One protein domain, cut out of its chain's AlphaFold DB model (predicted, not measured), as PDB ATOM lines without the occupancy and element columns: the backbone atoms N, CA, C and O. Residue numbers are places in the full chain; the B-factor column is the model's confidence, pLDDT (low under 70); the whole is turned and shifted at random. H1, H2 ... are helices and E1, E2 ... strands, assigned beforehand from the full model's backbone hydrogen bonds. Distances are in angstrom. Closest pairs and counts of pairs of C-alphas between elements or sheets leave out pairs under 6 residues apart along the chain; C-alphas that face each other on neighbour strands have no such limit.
ATOM      1  N   GLN A   4      18.350  44.897  60.571       74.94
ATOM      2  CA  GLN A   4      19.381  44.244  59.760       74.94
ATOM      3  C   GLN A   4      18.937  42.876  59.216       74.94
ATOM      4  O   GLN A   4      19.292  42.504  58.101       74.94
ATOM      5  N   LYS A   5      18.106  42.140  59.968       71.25
ATOM      6  CA  LYS A   5      17.536  40.853  59.529       71.25
ATOM      7  C   LYS A   5      16.462  41.025  58.457       71.25
ATOM      8  O   LYS A   5      16.257  40.112  57.665       71.25
ATOM      9  N   LEU A   6      15.762  42.161  58.453       73.44
ATOM     10  CA  LEU A   6      14.759  42.478  57.439       73.44
ATOM     11  C   LEU A   6      15.425  42.892  56.123       73.44
ATOM     12  O   LEU A   6      15.034  42.390  55.077       73.44
ATOM     13  N   ARG A   7      16.468  43.729  56.196       76.31
ATOM     14  CA  ARG A   7      17.232  44.191  55.030       76.31
ATOM     15  C   ARG A   7      17.879  43.033  54.267       76.31
ATOM     16  O   ARG A   7      17.628  42.886  53.079       76.31
ATOM     17  N   LYS A   8      18.560  42.135  54.986       74.88
ATOM     18  CA  LYS A   8      19.170  40.937  54.395       74.88
ATOM     19  C   LYS A   8      18.136  40.023  53.723       74.88
ATOM     20  O   LYS A   8      18.361  39.518  52.639       74.88
ATOM     21  N   ARG A   9      16.942  39.890  54.318       73.50
ATOM     22  CA  ARG A   9      15.825  39.134  53.722       73.50
ATOM     23  C   ARG A   9      15.256  39.763  52.452       73.50
ATOM     24  O   ARG A   9      14.656  39.042  51.665       73.50
ATOM     25  N   ILE A  10      15.333  41.084  52.309       71.44
ATOM     26  CA  ILE A  10      14.889  41.787  51.101       71.44
ATOM     27  C   ILE A  10      15.946  41.621  50.010       71.44
ATOM     28  O   ILE A  10      15.586  41.259  48.900       71.44
ATOM     29  N   GLU A  11      17.227  41.787  50.348       71.31
ATOM     30  CA  GLU A  11      18.361  41.560  49.439       71.31
ATOM     31  C   GLU A  11      18.379  40.116  48.912       71.31
ATOM     32  O   GLU A  11      18.407  39.914  47.701       71.31
ATOM     33  N   ASP A  12      18.227  39.118  49.791       71.56
ATOM     34  CA  ASP A  12      18.149  37.700  49.407       71.56
ATOM     35  C   ASP A  12      16.929  37.415  48.506       71.56
ATOM     36  O   ASP A  12      17.005  36.609  47.586       71.56
ATOM     37  N   LYS A  13      15.795  38.095  48.736       64.75
ATOM     38  CA  LYS A  13      14.593  37.955  47.896       64.75
ATOM     39  C   LYS A  13      14.713  38.660  46.550       64.75
ATOM     40  O   LYS A  13      14.105  38.200  45.593       64.75
ATOM     41  N   MET A  14      15.442  39.771  46.484       60.41
ATOM     42  CA  MET A  14      15.711  40.498  45.242       60.41
ATOM     43  C   MET A  14      16.761  39.790  44.385       60.41
ATOM     44  O   MET A  14      16.672  39.862  43.167       60.41
ATOM     45  N   ALA A  15      17.694  39.050  44.991       57.47
ATOM     46  CA  ALA A  15      18.678  38.241  44.268       57.47
ATOM     47  C   ALA A  15      18.036  37.127  43.413       57.47
ATOM     48  O   ALA A  15      18.566  36.779  42.359       57.47
ATOM     49  N   ASP A  16      16.880  36.607  43.840       52.06
ATOM     50  CA  ASP A  16      16.090  35.609  43.101       52.06
ATOM     51  C   ASP A  16      15.104  36.228  42.095       52.06
ATOM     52  O   ASP A  16      14.540  35.515  41.254       52.06
ATOM     53  N   ILE A  17      14.897  37.551  42.141       48.56
ATOM     54  CA  ILE A  17      14.209  38.263  41.067       48.56
ATOM     55  C   ILE A  17      15.199  38.313  39.916       48.56
ATOM     56  O   ILE A  17      16.019  39.220  39.799       48.56
ATOM     57  N   LYS A  18      15.110  37.319  39.033       45.31
ATOM     58  CA  LYS A  18      15.609  37.499  37.676       45.31
ATOM     59  C   LYS A  18      14.920  38.768  37.177       45.31
ATOM     60  O   LYS A  18      13.681  38.763  37.176       45.31
ATOM     61  N   PRO A  19      15.658  39.825  36.782       50.88
ATOM     62  CA  PRO A  19      15.052  40.856  35.962       50.88
ATOM     63  C   PRO A  19      14.267  40.108  34.890       50.88
ATOM     64  O   PRO A  19      14.718  39.048  34.412       50.88
ATOM     65  N   GLY A  20      13.059  40.574  34.580       45.44
ATOM     66  CA  GLY A  20      12.344  40.028  33.438       45.44
ATOM     67  C   GLY A  20      13.289  40.024  32.237       45.44
ATOM     68  O   GLY A  20      14.370  40.615  32.258       45.44
ATOM     69  N   ARG A  21      12.932  39.363  31.140       49.47
ATOM     70  CA  ARG A  21      13.575  39.758  29.884       49.47
ATOM     71  C   ARG A  21      13.156  41.213  29.644       49.47
ATOM     72  O   ARG A  21      12.139  41.433  29.003       49.47
ATOM     73  N   ASP A  22      13.884  42.168  30.222       56.28
ATOM     74  CA  ASP A  22      13.734  43.607  30.054       56.28
ATOM     75  C   ASP A  22      14.233  43.890  28.645       56.28
ATOM     76  O   ASP A  22      15.383  44.247  28.380       56.28
ATOM     77  N   ARG A  23      13.388  43.496  27.701       71.88
ATOM     78  CA  ARG A  23      13.617  43.571  26.279       71.88
ATOM     79  C   ARG A  23      12.456  44.366  25.736       71.88
ATOM     80  O   ARG A  23      11.337  43.875  25.654       71.88
ATOM     81  N   CYS A  24      12.751  45.620  25.434       80.75
ATOM     82  CA  CYS A  24      11.942  46.409  24.537       80.75
ATOM     83  C   CYS A  24      12.088  45.812  23.134       80.75
ATOM     84  O   CYS A  24      13.158  45.900  22.533       80.75
ATOM     85  N   GLU A  25      11.049  45.132  22.663       83.75
ATOM     86  CA  GLU A  25      11.056  44.411  21.390       83.75
ATOM     87  C   GLU A  25       9.699  44.520  20.687       83.75
ATOM     88  O   GLU A  25       8.665  44.809  21.302       83.75
ATOM     89  N   THR A  26       9.700  44.308  19.371       84.25
ATOM     90  CA  THR A  26       8.464  44.235  18.595       84.25
ATOM     91  C   THR A  26       7.798  42.885  18.830       84.25
ATOM     92  O   THR A  26       8.406  41.821  18.719       84.25
ATOM     93  N   THR A  27       6.509  42.913  19.156       87.25
ATOM     94  CA  THR A  27       5.724  41.704  19.428       87.25
ATOM     95  C   THR A  27       4.388  41.761  18.708       87.25
ATOM     96  O   THR A  27       3.840  42.841  18.483       87.25
ATOM     97  N   LYS A  28       3.838  40.594  18.354       89.94
ATOM     98  CA  LYS A  28       2.491  40.508  17.779       89.94
ATOM     99  C   LYS A  28       1.447  40.809  18.848       89.94
ATOM    100  O   LYS A  28       1.391  40.132  19.874       89.94
ATOM    101  N   VAL A  29       0.592  41.787  18.580       91.25
ATOM    102  CA  VAL A  29      -0.517  42.185  19.447       91.25
ATOM    103  C   VAL A  29      -1.803  42.238  18.628       91.25
ATOM    104  O   VAL A  29      -1.822  42.725  17.502       91.25
ATOM    105  N   CYS A  30      -2.888  41.738  19.212       91.81
ATOM    106  CA  CYS A  30      -4.240  41.794  18.658       91.81
ATOM    107  C   CYS A  30      -4.852  43.162  18.997       91.81
ATOM    108  O   CYS A  30      -5.222  43.420  20.144       91.81
ATOM    109  N   LEU A  31      -4.914  44.059  18.007       90.44
ATOM    110  CA  LEU A  31      -5.537  45.373  18.152       90.44
ATOM    111  C   LEU A  31      -7.037  45.284  17.873       90.44
ATOM    112  O   LEU A  31      -7.427  44.826  16.796       90.44
ATOM    113  N   PRO A  32      -7.888  45.710  18.820       91.06
ATOM    114  CA  PRO A  32      -9.324  45.551  18.693       91.06
ATOM    115  C   PRO A  32      -9.861  46.391  17.534       91.06
ATOM    116  O   PRO A  32      -9.567  47.576  17.399       91.06
ATOM    117  N   THR A  33     -10.714  45.771  16.729       89.38
ATOM    118  CA  THR A  33     -11.342  46.389  15.561       89.38
ATOM    119  C   THR A  33     -12.355  47.467  15.943       89.38
ATOM    120  O   THR A  33     -12.524  48.455  15.237       89.38
ATOM    121  N   ARG A  34     -13.047  47.284  17.072       88.25
ATOM    122  CA  ARG A  34     -14.154  48.154  17.486       88.25
ATOM    123  C   ARG A  34     -13.715  49.602  17.765       88.25
ATOM    124  O   ARG A  34     -14.289  50.481  17.138       88.25
ATOM    125  N   PRO A  35     -12.664  49.871  18.568       88.06
ATOM    126  CA  PRO A  35     -12.163  51.236  18.738       88.06
ATOM    127  C   PRO A  35     -11.723  51.891  17.421       88.06
ATOM    128  O   PRO A  35     -12.050  53.044  17.175       88.06
ATOM    129  N   ALA A  36     -11.053  51.144  16.537       84.12
ATOM    130  CA  ALA A  36     -10.638  51.669  15.234       84.12
ATOM    131  C   ALA A  36     -11.841  52.026  14.335       84.12
ATOM    132  O   ALA A  36     -11.814  53.017  13.609       84.12
ATOM    133  N   MET A  37     -12.921  51.241  14.411       86.31
ATOM    134  CA  MET A  37     -14.194  51.534  13.749       86.31
ATOM    135  C   MET A  37     -14.907  52.753  14.345       86.31
ATOM    136  O   MET A  37     -15.471  53.551  13.597       86.31
ATOM    137  N   ASP A  38     -14.886  52.907  15.670       86.62
ATOM    138  CA  ASP A  38     -15.456  54.070  16.354       86.62
ATOM    139  C   ASP A  38     -14.757  55.367  15.922       86.62
ATOM    140  O   ASP A  38     -15.436  56.361  15.650       86.62
ATOM    141  N   ASP A  39     -13.429  55.339  15.786       83.31
ATOM    142  CA  ASP A  39     -12.636  56.466  15.287       83.31
ATOM    143  C   ASP A  39     -12.972  56.786  13.821       83.31
ATOM    144  O   ASP A  39     -13.252  57.941  13.488       83.31
ATOM    145  N   LEU A  40     -13.024  55.768  12.947       82.56
ATOM    146  CA  LEU A  40     -13.340  55.937  11.522       82.56
ATOM    147  C   LEU A  40     -14.739  56.531  11.305       82.56
ATOM    148  O   LEU A  40     -14.925  57.430  10.484       82.56
ATOM    149  N   LEU A  41     -15.731  56.031  12.042       80.69
ATOM    150  CA  LEU A  41     -17.124  56.462  11.924       80.69
ATOM    151  C   LEU A  41     -17.451  57.673  12.808       80.69
ATOM    152  O   LEU A  41     -18.601  58.115  12.823       80.69
ATOM    153  N   SER A  42     -16.470  58.203  13.553       77.81
ATOM    154  CA  SER A  42     -16.671  59.262  14.554       77.81
ATOM    155  C   SER A  42     -17.807  58.936  15.540       77.81
ATOM    156  O   SER A  42     -18.540  59.815  15.996       77.81
ATOM    157  N   ARG A  43     -17.978  57.647  15.859       69.69
ATOM    158  CA  ARG A  43     -19.136  57.074  16.565       69.69
ATOM    159  C   ARG A  43     -18.969  56.991  18.079       69.69
ATOM    160  O   ARG A  43     -19.752  56.308  18.729       69.69
ATOM    161  N   SER A  44     -18.049  57.757  18.667       59.09
ATOM    162  CA  SER A  44     -17.690  57.698  20.098       59.09
ATOM    163  C   SER A  44     -18.855  57.840  21.101       59.09
ATOM    164  O   SER A  44     -18.664  57.602  22.292       59.09
ATOM    165  N   GLN A  45     -20.066  58.198  20.647       56.22
ATOM    166  CA  GLN A  45     -21.285  58.304  21.456       56.22
ATOM    167  C   GLN A  45     -22.488  57.479  20.948       56.22
ATOM    168  O   GLN A  45     -23.508  57.424  21.635       56.22
ATOM    169  N   GLN A  46     -22.414  56.832  19.777       60.72
ATOM    170  CA  GLN A  46     -23.499  55.998  19.245       60.72
ATOM    171  C   GLN A  46     -23.251  54.533  19.607       60.72
ATOM    172  O   GLN A  46     -22.347  53.889  19.086       60.72
ATOM    173  N   GLY A  47     -24.068  54.006  20.521       63.81
ATOM    174  CA  GLY A  47     -24.061  52.583  20.843       63.81
ATOM    175  C   GLY A  47     -24.368  51.742  19.604       63.81
ATOM    176  O   GLY A  47     -25.259  52.076  18.828       63.81
ATOM    177  N   TYR A  48     -23.623  50.654  19.435       71.50
ATOM    178  CA  TYR A  48     -23.866  49.654  18.396       71.50
ATOM    179  C   TYR A  48     -25.250  49.022  18.576       71.50
ATOM    180  O   TYR A  48     -25.682  48.802  19.715       71.50
ATOM    181  N   GLU A  49     -25.935  48.717  17.474       72.38
ATOM    182  CA  GLU A  49     -27.291  48.176  17.553       72.38
ATOM    183  C   GLU A  49     -27.291  46.745  18.128       72.38
ATOM    184  O   GLU A  49     -26.356  45.967  17.900       72.38
ATOM    185  N   PRO A  50     -28.323  46.342  18.896       76.56
ATOM    186  CA  PRO A  50     -28.453  44.963  19.354       76.56
ATOM    187  C   PRO A  50     -28.459  43.986  18.168       76.56
ATOM    188  O   PRO A  50     -29.317  44.069  17.296       76.56
ATOM    189  N   GLY A  51     -27.517  43.039  18.151       80.62
ATOM    190  CA  GLY A  51     -27.353  42.090  17.041       80.62
ATOM    191  C   GLY A  51     -26.324  42.511  15.987       80.62
ATOM    192  O   GLY A  51     -26.109  41.760  15.039       80.62
ATOM    193  N   GLU A  52     -25.661  43.655  16.167       86.31
ATOM    194  CA  GLU A  52     -24.505  44.079  15.376       86.31
ATOM    195  C   GLU A  52     -23.200  43.449  15.902       86.31
ATOM    196  O   GLU A  52     -22.919  43.442  17.106       86.31
ATOM    197  N   GLN A  53     -22.378  42.928  14.991       88.69
ATOM    198  CA  GLN A  53     -21.045  42.385  15.246       88.69
ATOM    199  C   GLN A  53     -20.041  42.896  14.208       88.69
ATOM    200  O   GLN A  53     -20.400  43.217  13.080       88.69
ATOM    201  N   LEU A  54     -18.764  42.942  14.588       89.62
ATOM    202  CA  LEU A  54     -17.657  43.294  13.698       89.62
ATOM    203  C   LEU A  54     -16.740  42.085  13.534       89.62
ATOM    204  O   LEU A  54     -16.387  41.447  14.526       89.62
ATOM    205  N   TYR A  55     -16.332  41.792  12.302       90.38
ATOM    206  CA  TYR A  55     -15.410  40.702  12.001       90.38
ATOM    207  C   TYR A  55     -14.286  41.154  11.052       90.38
ATOM    208  O   TYR A  55     -14.589  41.744  10.020       90.38
ATOM    209  N   PRO A  56     -13.012  40.816  11.322       91.12
ATOM    210  CA  PRO A  56     -12.533  40.140  12.525       91.12
ATOM    211  C   PRO A  56     -12.621  41.061  13.753       91.12
ATOM    212  O   PRO A  56     -12.663  42.284  13.631       91.12
ATOM    213  N   PHE A  57     -12.639  40.477  14.953       90.69
ATOM    214  CA  PHE A  57     -12.694  41.249  16.203       90.69
ATOM    215  C   PHE A  57     -11.398  42.016  16.499       90.69
ATOM    216  O   PHE A  57     -11.426  43.006  17.234       90.69
ATOM    217  N   CYS A  58     -10.275  41.565  15.942       91.19
ATOM    218  CA  CYS A  58      -8.997  42.255  15.996       91.19
ATOM    219  C   CYS A  58      -8.107  41.895  14.811       91.19
ATOM    220  O   CYS A  58      -8.337  40.887  14.137       91.19
ATOM    221  N   TYR A  59      -7.056  42.690  14.626       89.12
ATOM    222  CA  TYR A  59      -5.946  42.374  13.734       89.12
ATOM    223  C   TYR A  59      -4.662  42.185  14.516       89.12
ATOM    224  O   TYR A  59      -4.377  42.933  15.452       89.12
ATOM    225  N   GLU A  60      -3.877  41.195  14.106       89.88
ATOM    226  CA  GLU A  60      -2.514  41.044  14.589       89.88
ATOM    227  C   GLU A  60      -1.616  42.066  13.900       89.88
ATOM    228  O   GLU A  60      -1.495  42.070  12.674       89.88
ATOM    229  N   VAL A  61      -0.972  42.910  14.696       88.94
ATOM    230  CA  VAL A  61       0.046  43.852  14.229       88.94
ATOM    231  C   VAL A  61       1.261  43.804  15.140       88.94
ATOM    232  O   VAL A  61       1.173  43.374  16.293       88.94
ATOM    233  N   MET A  62       2.399  44.262  14.634       87.88
ATOM    234  CA  MET A  62       3.605  44.405  15.443       87.88
ATOM    235  C   MET A  62       3.518  45.686  16.283       87.88
ATOM    236  O   MET A  62       3.208  46.761  15.767       87.88
ATOM    237  N   GLN A  63       3.749  45.569  17.591       90.44
ATOM    238  CA  GLN A  63       3.797  46.689  18.534       90.44
ATOM    239  C   GLN A  63       4.975  46.544  19.493       90.44
ATOM    240  O   GLN A  63       5.296  45.435  19.937       90.44
ATOM    241  N   CYS A  64       5.569  47.675  19.861       87.88
ATOM    242  CA  CYS A  64       6.598  47.725  20.887       87.88
ATOM    243  C   CYS A  64       6.034  47.362  22.260       87.88
ATOM    244  O   CYS A  64       5.069  47.954  22.752       87.88
ATOM    245  N   ARG A  65       6.637  46.348  22.884       89.38
ATOM    246  CA  ARG A  65       6.302  45.880  24.230       89.38
ATOM    247  C   ARG A  65       7.573  45.580  25.007       89.38
ATOM    248  O   ARG A  65       8.615  45.275  24.437       89.38
ATOM    249  N   GLY A  66       7.443  45.639  26.326       84.88
ATOM    250  CA  GLY A  66       8.514  45.330  27.259       84.88
ATOM    251  C   GLY A  66       8.776  46.473  28.225       84.88
ATOM    252  O   GLY A  66       7.970  47.393  28.374       84.88
ATOM    253  N   SER A  67       9.915  46.365  28.886       78.50
ATOM    254  CA  SER A  67      10.438  47.293  29.880       78.50
ATOM    255  C   SER A  67      11.854  47.699  29.497       78.50
ATOM    256  O   SER A  67      12.542  47.014  28.735       78.50
ATOM    257  N   CYS A  68      12.273  48.826  30.055       77.69
ATOM    258  CA  CYS A  68      13.631  49.320  29.967       77.69
ATOM    259  C   CYS A  68      14.292  49.242  31.341       77.69
ATOM    260  O   CYS A  68      13.611  49.269  32.363       77.69
ATOM    261  N   CYS A  69      15.618  49.113  31.357       72.81
ATOM    262  CA  CYS A  69      16.376  48.981  32.603       72.81
ATOM    263  C   CYS A  69      16.437  50.283  33.415       72.81
ATOM    264  O   CYS A  69      16.746  50.240  34.602       72.81
ATOM    265  N   ASP A  70      16.199  51.418  32.763       67.31
ATOM    266  CA  ASP A  70      16.152  52.740  33.377       67.31
ATOM    267  C   ASP A  70      14.688  53.210  33.411       67.31
ATOM    268  O   ASP A  70      13.971  53.086  32.417       67.31
ATOM    269  N   GLU A  71      14.233  53.691  34.568       67.19
ATOM    270  CA  GLU A  71      12.856  54.151  34.782       67.19
ATOM    271  C   GLU A  71      12.564  55.470  34.053       67.19
ATOM    272  O   GLU A  71      11.401  55.785  33.796       67.19
ATOM    273  N   GLU A  72      13.600  56.238  33.700       69.75
ATOM    274  CA  GLU A  72      13.456  57.502  32.972       69.75
ATOM    275  C   GLU A  72      13.175  57.299  31.478       69.75
ATOM    276  O   GLU A  72      12.846  58.260  30.775       69.75
ATOM    277  N   VAL A  73      13.279  56.061  30.979       73.12
ATOM    278  CA  VAL A  73      13.074  55.743  29.566       73.12
ATOM    279  C   VAL A  73      11.959  54.723  29.351       73.12
ATOM    280  O   VAL A  73      11.814  53.723  30.053       73.12
ATOM    281  N   THR A  74      11.155  54.980  28.328       82.50
ATOM    282  CA  THR A  74      10.032  54.147  27.904       82.50
ATOM    283  C   THR A  74      10.414  53.322  26.679       82.50
ATOM    284  O   THR A  74      11.225  53.741  25.855       82.50
ATOM    285  N   CYS A  75       9.829  52.128  26.554       83.25
ATOM    286  CA  CYS A  75       9.964  51.329  25.341       83.25
ATOM    287  C   CYS A  75       9.105  51.950  24.238       83.25
ATOM    288  O   CYS A  75       7.874  51.900  24.312       83.25
ATOM    289  N   GLU A  76       9.752  52.539  23.238       86.06
ATOM    290  CA  GLU A  76       9.087  53.301  22.185       86.06
ATOM    291  C   GLU A  76       9.470  52.793  20.791       86.06
ATOM    292  O   GLU A  76      10.573  52.265  20.593       86.06
ATOM    293  N   PRO A  77       8.564  52.938  19.805       85.69
ATOM    294  CA  PRO A  77       8.880  52.631  18.423       85.69
ATOM    295  C   PRO A  77       9.890  53.628  17.865       85.69
ATOM    296  O   PRO A  77       9.723  54.848  17.958       85.69
ATOM    297  N   ILE A  78      10.927  53.089  17.236       80.56
ATOM    298  CA  ILE A  78      11.901  53.872  16.467       80.56
ATOM    299  C   ILE A  78      11.361  54.082  15.062       80.56
ATOM    300  O   ILE A  78      11.432  55.177  14.511       80.56
ATOM    301  N   GLU A  79      10.796  53.013  14.515       76.06
ATOM    302  CA  GLU A  79      10.270  52.967  13.171       76.06
ATOM    303  C   GLU A  79       8.872  52.360  13.181       76.06
ATOM    304  O   GLU A  79       8.570  51.409  13.911       76.06
ATOM    305  N   SER A  80       8.003  52.933  12.359       82.62
ATOM    306  CA  SER A  80       6.640  52.463  12.194       82.62
ATOM    307  C   SER A  80       6.197  52.669  10.763       82.62
ATOM    308  O   SER A  80       6.547  53.662  10.125       82.62
ATOM    309  N   GLU A  81       5.328  51.789  10.298       80.75
ATOM    310  CA  GLU A  81       4.647  51.960   9.030       80.75
ATOM    311  C   GLU A  81       3.136  51.837   9.194       80.75
ATOM    312  O   GLU A  81       2.615  51.270  10.159       80.75
ATOM    313  N   LEU A  82       2.413  52.400   8.231       81.56
ATOM    314  CA  LEU A  82       0.985  52.168   8.106       81.56
ATOM    315  C   LEU A  82       0.785  50.955   7.206       81.56
ATOM    316  O   LEU A  82       1.233  50.963   6.058       81.56
ATOM    317  N   ILE A  83       0.058  49.955   7.702       74.81
ATOM    318  CA  ILE A  83      -0.344  48.779   6.931       74.81
ATOM    319  C   ILE A  83      -1.350  49.236   5.868       74.81
ATOM    320  O   ILE A  83      -2.562  49.209   6.061       74.81
ATOM    321  N   LYS A  84      -0.829  49.749   4.753       59.19
ATOM    322  CA  LYS A  84      -1.605  50.234   3.604       59.19
ATOM    323  C   LYS A  84      -1.003  49.815   2.270       59.19
ATOM    324  O   LYS A  84      -1.681  49.902   1.246       59.19
ATOM    325  N   LYS A  85       0.272  49.406   2.229       47.94
ATOM    326  CA  LYS A  85       0.986  49.180   0.967       47.94
ATOM    327  C   LYS A  85       1.968  48.001   1.039       47.94
ATOM    328  O   LYS A  85       2.764  47.983   1.963       47.94
ATOM    329  N   PRO A  86       1.975  47.087   0.045       49.53
ATOM    330  CA  PRO A  86       1.029  46.910  -1.052       49.53
ATOM    331  C   PRO A  86       0.205  45.624  -0.866       49.53
ATOM    332  O   PRO A  86       0.619  44.555  -1.292       49.53
ATOM    333  N   LYS A  87      -1.024  45.794  -0.358       51.53
ATOM    334  CA  LYS A  87      -2.145  44.835  -0.381       51.53
ATOM    335  C   LYS A  87      -2.031  43.570   0.494       51.53
ATOM    336  O   LYS A  87      -0.965  42.974   0.592       51.53
ATOM    337  N   PRO A  88      -3.181  43.072   0.992       55.56
ATOM    338  CA  PRO A  88      -4.525  43.676   0.943       55.56
ATOM    339  C   PRO A  88      -4.776  44.680   2.093       55.56
ATOM    340  O   PRO A  88      -4.159  44.545   3.147       55.56
ATOM    341  N   PRO A  89      -5.654  45.692   1.908       65.88
ATOM    342  CA  PRO A  89      -6.125  46.533   3.013       65.88
ATOM    343  C   PRO A  89      -6.836  45.675   4.070       65.88
ATOM    344  O   PRO A  89      -7.446  44.654   3.740       65.88
ATOM    345  N   LEU A  90      -6.758  46.076   5.340       79.25
ATOM    346  CA  LEU A  90      -7.402  45.345   6.430       79.25
ATOM    347  C   LEU A  90      -8.908  45.644   6.413       79.25
ATOM    348  O   LEU A  90      -9.327  46.773   6.647       79.25
ATOM    349  N   GLN A  91      -9.715  44.637   6.071       87.94
ATOM    350  CA  GLN A  91     -11.158  44.782   5.853       87.94
ATOM    351  C   GLN A  91     -11.999  44.254   7.010       87.94
ATOM    352  O   GLN A  91     -11.954  43.058   7.318       87.94
ATOM    353  N   VAL A  92     -12.823  45.126   7.580       89.88
ATOM    354  CA  VAL A  92     -13.740  44.817   8.675       89.88
ATOM    355  C   VAL A  92     -15.155  44.735   8.155       89.88
ATOM    356  O   VAL A  92     -15.698  45.701   7.633       89.88
ATOM    357  N   MET A  93     -15.780  43.591   8.362       92.06
ATOM    358  CA  MET A  93     -17.177  43.360   8.047       92.06
ATOM    359  C   MET A  93     -18.041  43.738   9.243       92.06
ATOM    360  O   MET A  93     -17.837  43.231  10.349       92.06
ATOM    361  N   ARG A  94     -19.038  44.585   9.008       91.00
ATOM    362  CA  ARG A  94     -20.155  44.797   9.923       91.00
ATOM    363  C   ARG A  94     -21.240  43.797   9.578       91.00
ATOM    364  O   ARG A  94     -21.709  43.724   8.447       91.00
ATOM    365  N   VAL A  95     -21.597  42.996  10.566       91.88
ATOM    366  CA  VAL A  95     -22.503  41.868  10.430       91.88
ATOM    367  C   VAL A  95     -23.694  42.111  11.342       91.88
ATOM    368  O   VAL A  95     -23.520  42.369  12.529       91.88
ATOM    369  N   VAL A  96     -24.899  42.032  10.796       92.00
ATOM    370  CA  VAL A  96     -26.142  42.316  11.519       92.00
ATOM    371  C   VAL A  96     -27.027  41.077  11.488       92.00
ATOM    372  O   VAL A  96     -27.064  40.344  10.499       92.00
ATOM    373  N   TYR A  97     -27.712  40.795  12.594       91.00
ATOM    374  CA  TYR A  97     -28.681  39.707  12.647       91.00
ATOM    375  C   TYR A  97     -29.968  40.082  11.902       91.00
ATOM    376  O   TYR A  97     -30.672  41.009  12.298       91.00
ATOM    377  N   ASP A  98     -30.302  39.323  10.862       91.00
ATOM    378  CA  ASP A  98     -31.569  39.421  10.147       91.00
ATOM    379  C   ASP A  98     -32.584  38.421  10.739       91.00
ATOM    380  O   ASP A  98     -32.450  37.204  10.550       91.00
ATOM    381  N   PRO A  99     -33.630  38.898  11.438       89.31
ATOM    382  CA  PRO A  99     -34.636  38.029  12.038       89.31
ATOM    383  C   PRO A  99     -35.510  37.316  10.998       89.31
ATOM    384  O   PRO A  99     -36.032  36.242  11.290       89.31
ATOM    385  N   SER A 100     -35.658  37.865   9.785       91.75
ATOM    386  CA  SER A 100     -36.503  37.276   8.739       91.75
ATOM    387  C   SER A 100     -35.905  35.988   8.175       91.75
ATOM    388  O   SER A 100     -36.623  35.024   7.905       91.75
ATOM    389  N   THR A 101     -34.578  35.939   8.074       91.12
ATOM    390  CA  THR A 101     -33.830  34.751   7.653       91.12
ATOM    391  C   THR A 101     -33.228  33.977   8.825       91.12
ATOM    392  O   THR A 101     -32.716  32.873   8.625       91.12
ATOM    393  N   SER A 102     -33.319  34.519  10.047       90.38
ATOM    394  CA  SER A 102     -32.690  34.000  11.269       90.38
ATOM    395  C   SER A 102     -31.179  33.783  11.115       90.38
ATOM    396  O   SER A 102     -30.624  32.804  11.622       90.38
ATOM    397  N   ARG A 103     -30.504  34.671  10.378       90.69
ATOM    398  CA  ARG A 103     -29.078  34.567  10.045       90.69
ATOM    399  C   ARG A 103     -28.383  35.907  10.207       90.69
ATOM    400  O   ARG A 103     -28.992  36.961  10.098       90.69
ATOM    401  N   PHE A 104     -27.080  35.843  10.426       89.88
ATOM    402  CA  PHE A 104     -26.213  37.004  10.322       89.88
ATOM    403  C   PHE A 104     -25.916  37.298   8.852       89.88
ATOM    404  O   PHE A 104     -25.513  36.400   8.110       89.88
ATOM    405  N   VAL A 105     -26.116  38.546   8.447       92.00
ATOM    406  CA  VAL A 105     -25.818  39.041   7.103       92.00
ATOM    407  C   VAL A 105     -24.757  40.128   7.189       92.00
ATOM    408  O   VAL A 105     -24.710  40.885   8.157       92.00
ATOM    409  N   ILE A 106     -23.869  40.173   6.198       92.81
ATOM    410  CA  ILE A 106     -22.898  41.262   6.075       92.81
ATOM    411  C   ILE A 106     -23.679  42.488   5.613       92.81
ATOM    412  O   ILE A 106     -24.274  42.457   4.538       92.81
ATOM    413  N   ASP A 107     -23.690  43.518   6.448       90.44
ATOM    414  CA  ASP A 107     -24.335  44.793   6.151       90.44
ATOM    415  C   ASP A 107     -23.366  45.700   5.383       90.44
ATOM    416  O   ASP A 107     -23.692  46.181   4.306       90.44
ATOM    417  N   ASP A 108     -22.128  45.829   5.879       89.88
ATOM    418  CA  ASP A 108     -21.093  46.687   5.292       89.88
ATOM    419  C   ASP A 108     -19.686  46.085   5.429       89.88
ATOM    420  O   ASP A 108     -19.425  45.236   6.288       89.88
ATOM    421  N   ILE A 109     -18.754  46.573   4.604       91.00
ATOM    422  CA  ILE A 109     -17.316  46.287   4.703       91.00
ATOM    423  C   ILE A 109     -16.554  47.611   4.742       91.00
ATOM    424  O   ILE A 109     -16.701  48.443   3.849       91.00
ATOM    425  N   TYR A 110     -15.715  47.779   5.758       87.94
ATOM    426  CA  TYR A 110     -14.900  48.966   5.983       87.94
ATOM    427  C   TYR A 110     -13.424  48.645   5.809       87.94
ATOM    428  O   TYR A 110     -12.965  47.563   6.177       87.94
ATOM    429  N   GLU A 111     -12.668  49.600   5.280       87.69
ATOM    430  CA  GLU A 111     -11.211  49.520   5.227       87.69
ATOM    431  C   GLU A 111     -10.631  50.225   6.451       87.69
ATOM    432  O   GLU A 111     -10.931  51.390   6.713       87.69
ATOM    433  N   LEU A 112      -9.816  49.496   7.209       82.00
ATOM    434  CA  LEU A 112      -9.074  50.014   8.344       82.00
ATOM    435  C   LEU A 112      -7.592  50.115   8.026       82.00
ATOM    436  O   LEU A 112      -7.013  49.353   7.248       82.00
ATOM    437  N   GLU A 113      -6.971  51.051   8.721       81.94
ATOM    438  CA  GLU A 113      -5.559  51.339   8.621       81.94
ATOM    439  C   GLU A 113      -4.957  51.198  10.012       81.94
ATOM    440  O   GLU A 113      -5.309  51.934  10.931       81.94
ATOM    441  N   PHE A 114      -4.048  50.242  10.172       82.12
ATOM    442  CA  PHE A 114      -3.326  50.056  11.422       82.12
ATOM    443  C   PHE A 114      -1.881  50.512  11.259       82.12
ATOM    444  O   PHE A 114      -1.263  50.306  10.213       82.12
ATOM    445  N   ARG A 115      -1.340  51.129  12.310       84.75
ATOM    446  CA  ARG A 115       0.100  51.344  12.441       84.75
ATOM    447  C   ARG A 115       0.729  50.067  12.986       84.75
ATOM    448  O   ARG A 115       0.207  49.507  13.948       84.75
ATOM    449  N   GLN A 116       1.843  49.643  12.402       86.38
ATOM    450  CA  GLN A 116       2.708  48.632  12.997       86.38
ATOM    451  C   GLN A 116       4.102  49.187  13.241       86.38
ATOM    452  O   GLN A 116       4.606  49.992  12.460       86.38
ATOM    453  N   ASP A 117       4.700  48.745  14.335       87.62
ATOM    454  CA  ASP A 117       6.045  49.128  14.730       87.62
ATOM    455  C   ASP A 117       7.028  48.113  14.131       87.62
ATOM    456  O   ASP A 117       6.829  46.903  14.258       87.62
ATOM    457  N   LEU A 118       8.075  48.603  13.467       80.31
ATOM    458  CA  LEU A 118       9.088  47.770  12.809       80.31
ATOM    459  C   LEU A 118      10.273  47.490  13.738       80.31
ATOM    460  O   LEU A 118      10.837  46.397  13.725       80.31
ATOM    461  N   SER A 119      10.599  48.445  14.610       79.94
ATOM    462  CA  SER A 119      11.674  48.330  15.595       79.94
ATOM    463  C   SER A 119      11.400  49.178  16.842       79.94
ATOM    464  O   SER A 119      10.672  50.172  16.792       79.94
ATOM    465  N   CYS A 120      11.987  48.776  17.974       80.75
ATOM    466  CA  CYS A 120      11.762  49.384  19.288       80.75
ATOM    467  C   CYS A 120      13.081  49.695  19.990       80.75
ATOM    468  O   CYS A 120      14.047  48.945  19.851       80.75
ATOM    469  N   SER A 121      13.112  50.764  20.785       79.75
ATOM    470  CA  SER A 121      14.244  51.076  21.658       79.75
ATOM    471  C   SER A 121      13.787  51.685  22.977       79.75
ATOM    472  O   SER A 121      12.711  52.266  23.096       79.75
ATOM    473  N   CYS A 122      14.660  51.551  23.969       76.94
ATOM    474  CA  CYS A 122      14.598  52.229  25.257       76.94
ATOM    475  C   CYS A 122      15.226  53.630  25.216       76.94
ATOM    476  O   CYS A 122      15.655  54.147  26.240       76.94
ATOM    477  N   GLY A 123      15.380  54.224  24.033       70.12
ATOM    478  CA  GLY A 123      15.898  55.572  23.842       70.12
ATOM    479  C   GLY A 123      14.981  56.366  22.922       70.12
ATOM    480  O   GLY A 123      14.330  55.801  22.044       70.12
ATOM    481  N   ASN A 124      14.953  57.689  23.089       69.12
ATOM    482  CA  ASN A 124      14.201  58.595  22.218       69.12
ATOM    483  C   ASN A 124      14.939  58.784  20.878       69.12
ATOM    484  O   ASN A 124      15.478  59.849  20.575       69.12
ATOM    485  N   CYS A 125      15.017  57.706  20.101       64.88
ATOM    486  CA  CYS A 125      15.704  57.666  18.812       64.88
ATOM    487  C   CYS A 125      14.831  58.211  17.674       64.88
ATOM    488  O   CYS A 125      15.345  58.662  16.652       64.88
ATOM    489  N   SER A 126      13.513  58.268  17.884       58.25
ATOM    490  CA  SER A 126      12.503  58.680  16.903       58.25
ATOM    491  C   SER A 126      12.594  60.163  16.501       58.25
ATOM    492  O   SER A 126      11.943  60.585  15.551       58.25
ATOM    493  N   ARG A 127      13.405  60.983  17.191       52.72
ATOM    494  CA  ARG A 127      13.587  62.416  16.881       52.72
ATOM    495  C   ARG A 127      14.610  62.724  15.781       52.72
ATOM    496  O   ARG A 127      14.612  63.853  15.305       52.72
ATOM    497  N   ASN A 128      15.448  61.768  15.369       46.66
ATOM    498  CA  ASN A 128      16.567  62.031  14.446       46.66
ATOM    499  C   ASN A 128      16.568  61.185  13.163       46.66
ATOM    500  O   ASN A 128      17.500  61.295  12.370       46.66
ATOM    501  N   ILE A 129      15.557  60.346  12.945       48.00
ATOM    502  CA  ILE A 129      15.587  59.328  11.894       48.00
ATOM    503  C   ILE A 129      14.474  59.639  10.885       48.00
ATOM    504  O   ILE A 129      13.296  59.421  11.147       48.00
ATOM    505  N   VAL A 130      14.860  60.230   9.749       44.56
ATOM    506  CA  VAL A 130      13.965  60.564   8.620       44.56
ATOM    507  C   VAL A 130      13.735  59.343   7.708       44.56
ATOM    508  O   VAL A 130      12.780  59.330   6.938       44.56
ATOM    509  N   GLU A 131      14.552  58.293   7.838       49.47
ATOM    510  CA  GLU A 131      14.462  57.031   7.090       49.47
ATOM    511  C   GLU A 131      14.855  55.846   7.980       49.47
ATOM    512  O   GLU A 131      15.781  55.971   8.778       49.47
ATOM    513  N   ALA A 132      14.156  54.718   7.828       49.53
ATOM    514  CA  ALA A 132      14.380  53.431   8.492       49.53
ATOM    515  C   ALA A 132      15.850  53.174   8.867       49.53
ATOM    516  O   ALA A 132      16.709  53.037   7.995       49.53
ATOM    517  N   THR A 133      16.169  53.094  10.162       57.59
ATOM    518  CA  THR A 133      17.486  52.580  10.574       57.59
ATOM    519  C   THR A 133      17.417  51.059  10.551       57.59
ATOM    520  O   THR A 133      17.193  50.421  11.576       57.59
ATOM    521  N   GLU A 134      17.571  50.478   9.361       62.94
ATOM    522  CA  GLU A 134      17.711  49.032   9.205       62.94
ATOM    523  C   GLU A 134      19.044  48.589   9.823       62.94
ATOM    524  O   GLU A 134      20.129  48.895   9.317       62.94
ATOM    525  N   CYS A 135      18.976  47.873  10.948       69.81
ATOM    526  CA  CYS A 135      20.148  47.199  11.487       69.81
ATOM    527  C   CYS A 135      20.402  45.886  10.726       69.81
ATOM    528  O   CYS A 135      19.451  45.169  10.415       69.81
ATOM    529  N   PRO A 136      21.675  45.529  10.468       77.81
ATOM    530  CA  PRO A 136      22.037  44.214   9.941       77.81
ATOM    531  C   PRO A 136      21.534  43.065  10.830       77.81
ATOM    532  O   PRO A 136      21.371  43.245  12.040       77.81
ATOM    533  N   GLU A 137      21.357  41.870  10.254       75.81
ATOM    534  CA  GLU A 137      20.971  40.668  11.010       75.81
ATOM    535  C   GLU A 137      21.889  40.438  12.226       75.81
ATOM    536  O   GLU A 137      23.111  40.558  12.140       75.81
ATOM    537  N   GLY A 138      21.293  40.121  13.381       72.44
ATOM    538  CA  GLY A 138      22.013  39.921  14.648       72.44
ATOM    539  C   GLY A 138      22.299  41.202  15.447       72.44
ATOM    540  O   GLY A 138      22.872  41.128  16.542       72.44
ATOM    541  N   LYS A 139      21.878  42.371  14.947       79.62
ATOM    542  CA  LYS A 139      21.996  43.666  15.630       79.62
ATOM    543  C   LYS A 139      20.629  44.288  15.902       79.62
ATOM    544  O   LYS A 139      19.699  44.148  15.120       79.62
ATOM    545  N   LYS A 140      20.548  45.046  16.993       72.31
ATOM    546  CA  LYS A 140      19.392  45.850  17.395       72.31
ATOM    547  C   LYS A 140      19.803  47.288  17.666       72.31
ATOM    548  O   LYS A 140      20.937  47.551  18.060       72.31
ATOM    549  N   VAL A 141      18.871  48.220  17.518       71.56
ATOM    550  CA  VAL A 141      19.115  49.609  17.908       71.56
ATOM    551  C   VAL A 141      19.196  49.697  19.433       71.56
ATOM    552  O   VAL A 141      18.276  49.302  20.149       71.56
ATOM    553  N   ALA A 142      20.318  50.191  19.940       67.06
ATOM    554  CA  ALA A 142      20.533  50.403  21.362       67.06
ATOM    555  C   ALA A 142      19.924  51.729  21.847       67.06
ATOM    556  O   ALA A 142      19.402  52.534  21.073       67.06
ATOM    557  N   SER A 143      20.025  51.987  23.152       63.97
ATOM    558  CA  SER A 143      19.646  53.275  23.756       63.97
ATOM    559  C   SER A 143      20.491  54.446  23.240       63.97
ATOM    560  O   SER A 143      20.039  55.587  23.265       63.97
ATOM    561  N   SER A 144      21.693  54.161  22.727       64.75
ATOM    562  CA  SER A 144      22.576  55.094  22.015       64.75
ATOM    563  C   SER A 144      22.080  55.466  20.609       64.75
ATOM    564  O   SER A 144      22.689  56.308  19.954       64.75
ATOM    565  N   CYS A 145      20.998  54.840  20.132       68.44
ATOM    566  CA  CYS A 145      20.483  54.941  18.764       68.44
ATOM    567  C   CYS A 145      21.440  54.422  17.676       68.44
ATOM    568  O   CYS A 145      21.227  54.683  16.495       68.44
ATOM    569  N   ALA A 146      22.468  53.659  18.057       74.50
ATOM    570  CA  ALA A 146      23.325  52.911  17.143       74.50
ATOM    571  C   ALA A 146      22.906  51.432  17.081       74.50
ATOM    572  O   ALA A 146      22.343  50.898  18.038       74.50
ATOM    573  N   CYS A 147      23.206  50.754  15.970       77.06
ATOM    574  CA  CYS A 147      23.033  49.306  15.863       77.06
ATOM    575  C   CYS A 147      24.115  48.578  16.670       77.06
ATOM    576  O   CYS A 147      25.302  48.655  16.349       77.06
ATOM    577  N   GLU A 148      23.699  47.829  17.685       79.94
ATOM    578  CA  GLU A 148      24.557  47.034  18.560       79.94
ATOM    579  C   GLU A 148      24.131  45.564  18.543       79.94
ATOM    580  O   GLU A 148      22.970  45.232  18.324       79.94
ATOM    581  N   CYS A 149      25.073  44.661  18.791       81.00
ATOM    582  CA  CYS A 149      24.809  43.226  18.806       81.00
ATOM    583  C   CYS A 149      23.761  42.817  19.856       81.00
ATOM    584  O   CYS A 149      23.817  43.238  21.015       81.00
ATOM    585  N   GLU A 150      22.821  41.947  19.476       76.19
ATOM    586  CA  GLU A 150      21.748  41.493  20.374       76.19
ATOM    587  C   GLU A 150      22.249  40.609  21.528       76.19
ATOM    588  O   GLU A 150      21.681  40.603  22.629       76.19
TER     589      GLU A 150
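AT A GLANCE: This is residues 4 to 150 of the 199 residues of the protein "PDGF_2 domain-containing protein" of Ascaris lumbricoides (UniProt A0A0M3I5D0). A long, narrow body is built of antiparallel strand ribbons set roughly end to end, with helix H1 sticking out as a free arm at one end. The long hairpin E5 and E6, with E2 along E5 and the short helix H2 over one face, makes the far end; the ribbons E1 with E3 and E4 with E7 meet in the middle, and the small hairpin E8 and E9 lies by the end of E7. The printed part has 147 residues with two named helices and nine named strands in the order H1 E1 H2 E2 E3 E4 E5 E6 E7 E8 E9. The largest sheet has the order E2 - E5 - E6, antiparallel like the three two-strand sheets, and the class is mixed, helices and strands. The whole is only just extended, close to loose, with a radius of gyration of the C-alphas of 22.1 A, and it spans 74 by 47 by 27 A.

IN THESE COORDINATES: H1, residues 4 to 15, begins with C-alpha 4 at (19.381, 44.244, 59.760) and is 16.6 A long. E1, residues 25 to 32, is 20.6 A long and bends by 54 degrees at residue 28. H2 follows at once, residues 33 to 40. E2, residues 52 to 55, runs on into E3, residues 58 to 65, across a break of 2 residues, at 59 degrees; E3 bends by 68 degrees at residue 62. E4 is residues 76 to 82. E5, residues 90 to 98, is 25.2 A long, with C-alpha 98 at (-31.569, 39.421, 10.147). E6, residues 103 to 112, is 25.3 A long, bends by 52 degrees at residue 108 and runs on into E7, residues 115 to 121, across a break of 2 residues, at 54 degrees. E8 is residues 139 to 141, and E9, residues 147 to 149, ends with C-alpha 149 at (24.809, 43.226, 18.806).

HOW THE PARTS SIT: H1 is apart from H2 and from E2 to E9. E1 and E3 are antiparallel neighbours, with N 29 and O 61 2.8 A apart, within hydrogen-bond range. H2 is on the sheet E2 E5 E6 at a height over the sheet of 9.2 A, over E5 and only just over E6, where 3 of its C-alphas fall. It runs across the strands, at 82 degrees to E5 on the local plane. In both helices every O i to N i+4 pair is within hydrogen-bond range. E2 and E6 are the edge strands and E5 is the inner strand; N 53 and O 95 are 2.8 A apart, and in the hairpin E5 and E6 N 92 and O 110 are 2.8 A apart, both within hydrogen-bond range. This sheet is strongly twisted, but only just: its C-alphas lie up to 4.3 A off its best plane. E4 and E7 are antiparallel neighbours, with N 81 and O 116 2.9 A apart, within hydrogen-bond range. The closest C-alphas of E3 and E7 are those of Met 62 and Gln 116, 5.0 A apart, and of E1 and E7 those of Glu 25 and Cys 120, 5.4 A apart. The closest of E7 and E8 are those of Ser 121 and Val 141, 6.3 A apart. In the hairpin E8 and E9, N 140 and O 148 are 2.8 A apart, within hydrogen-bond range.

THE WHOLE: The two C-alphas farthest apart are those of Gln 4 and Ser 100, 76.0 A. Residues 4 to 18, of which 4 to 15 belong to H1, stand free; the body without them spans 62 by 33 by 25 A. The printed part has no cut. The links H2 to E2 and E7 to E8 are long. The mean pLDDT of the printed part is 76.4, and 40 residues are under 70, among them residues 13 to 22 and 124 to 135.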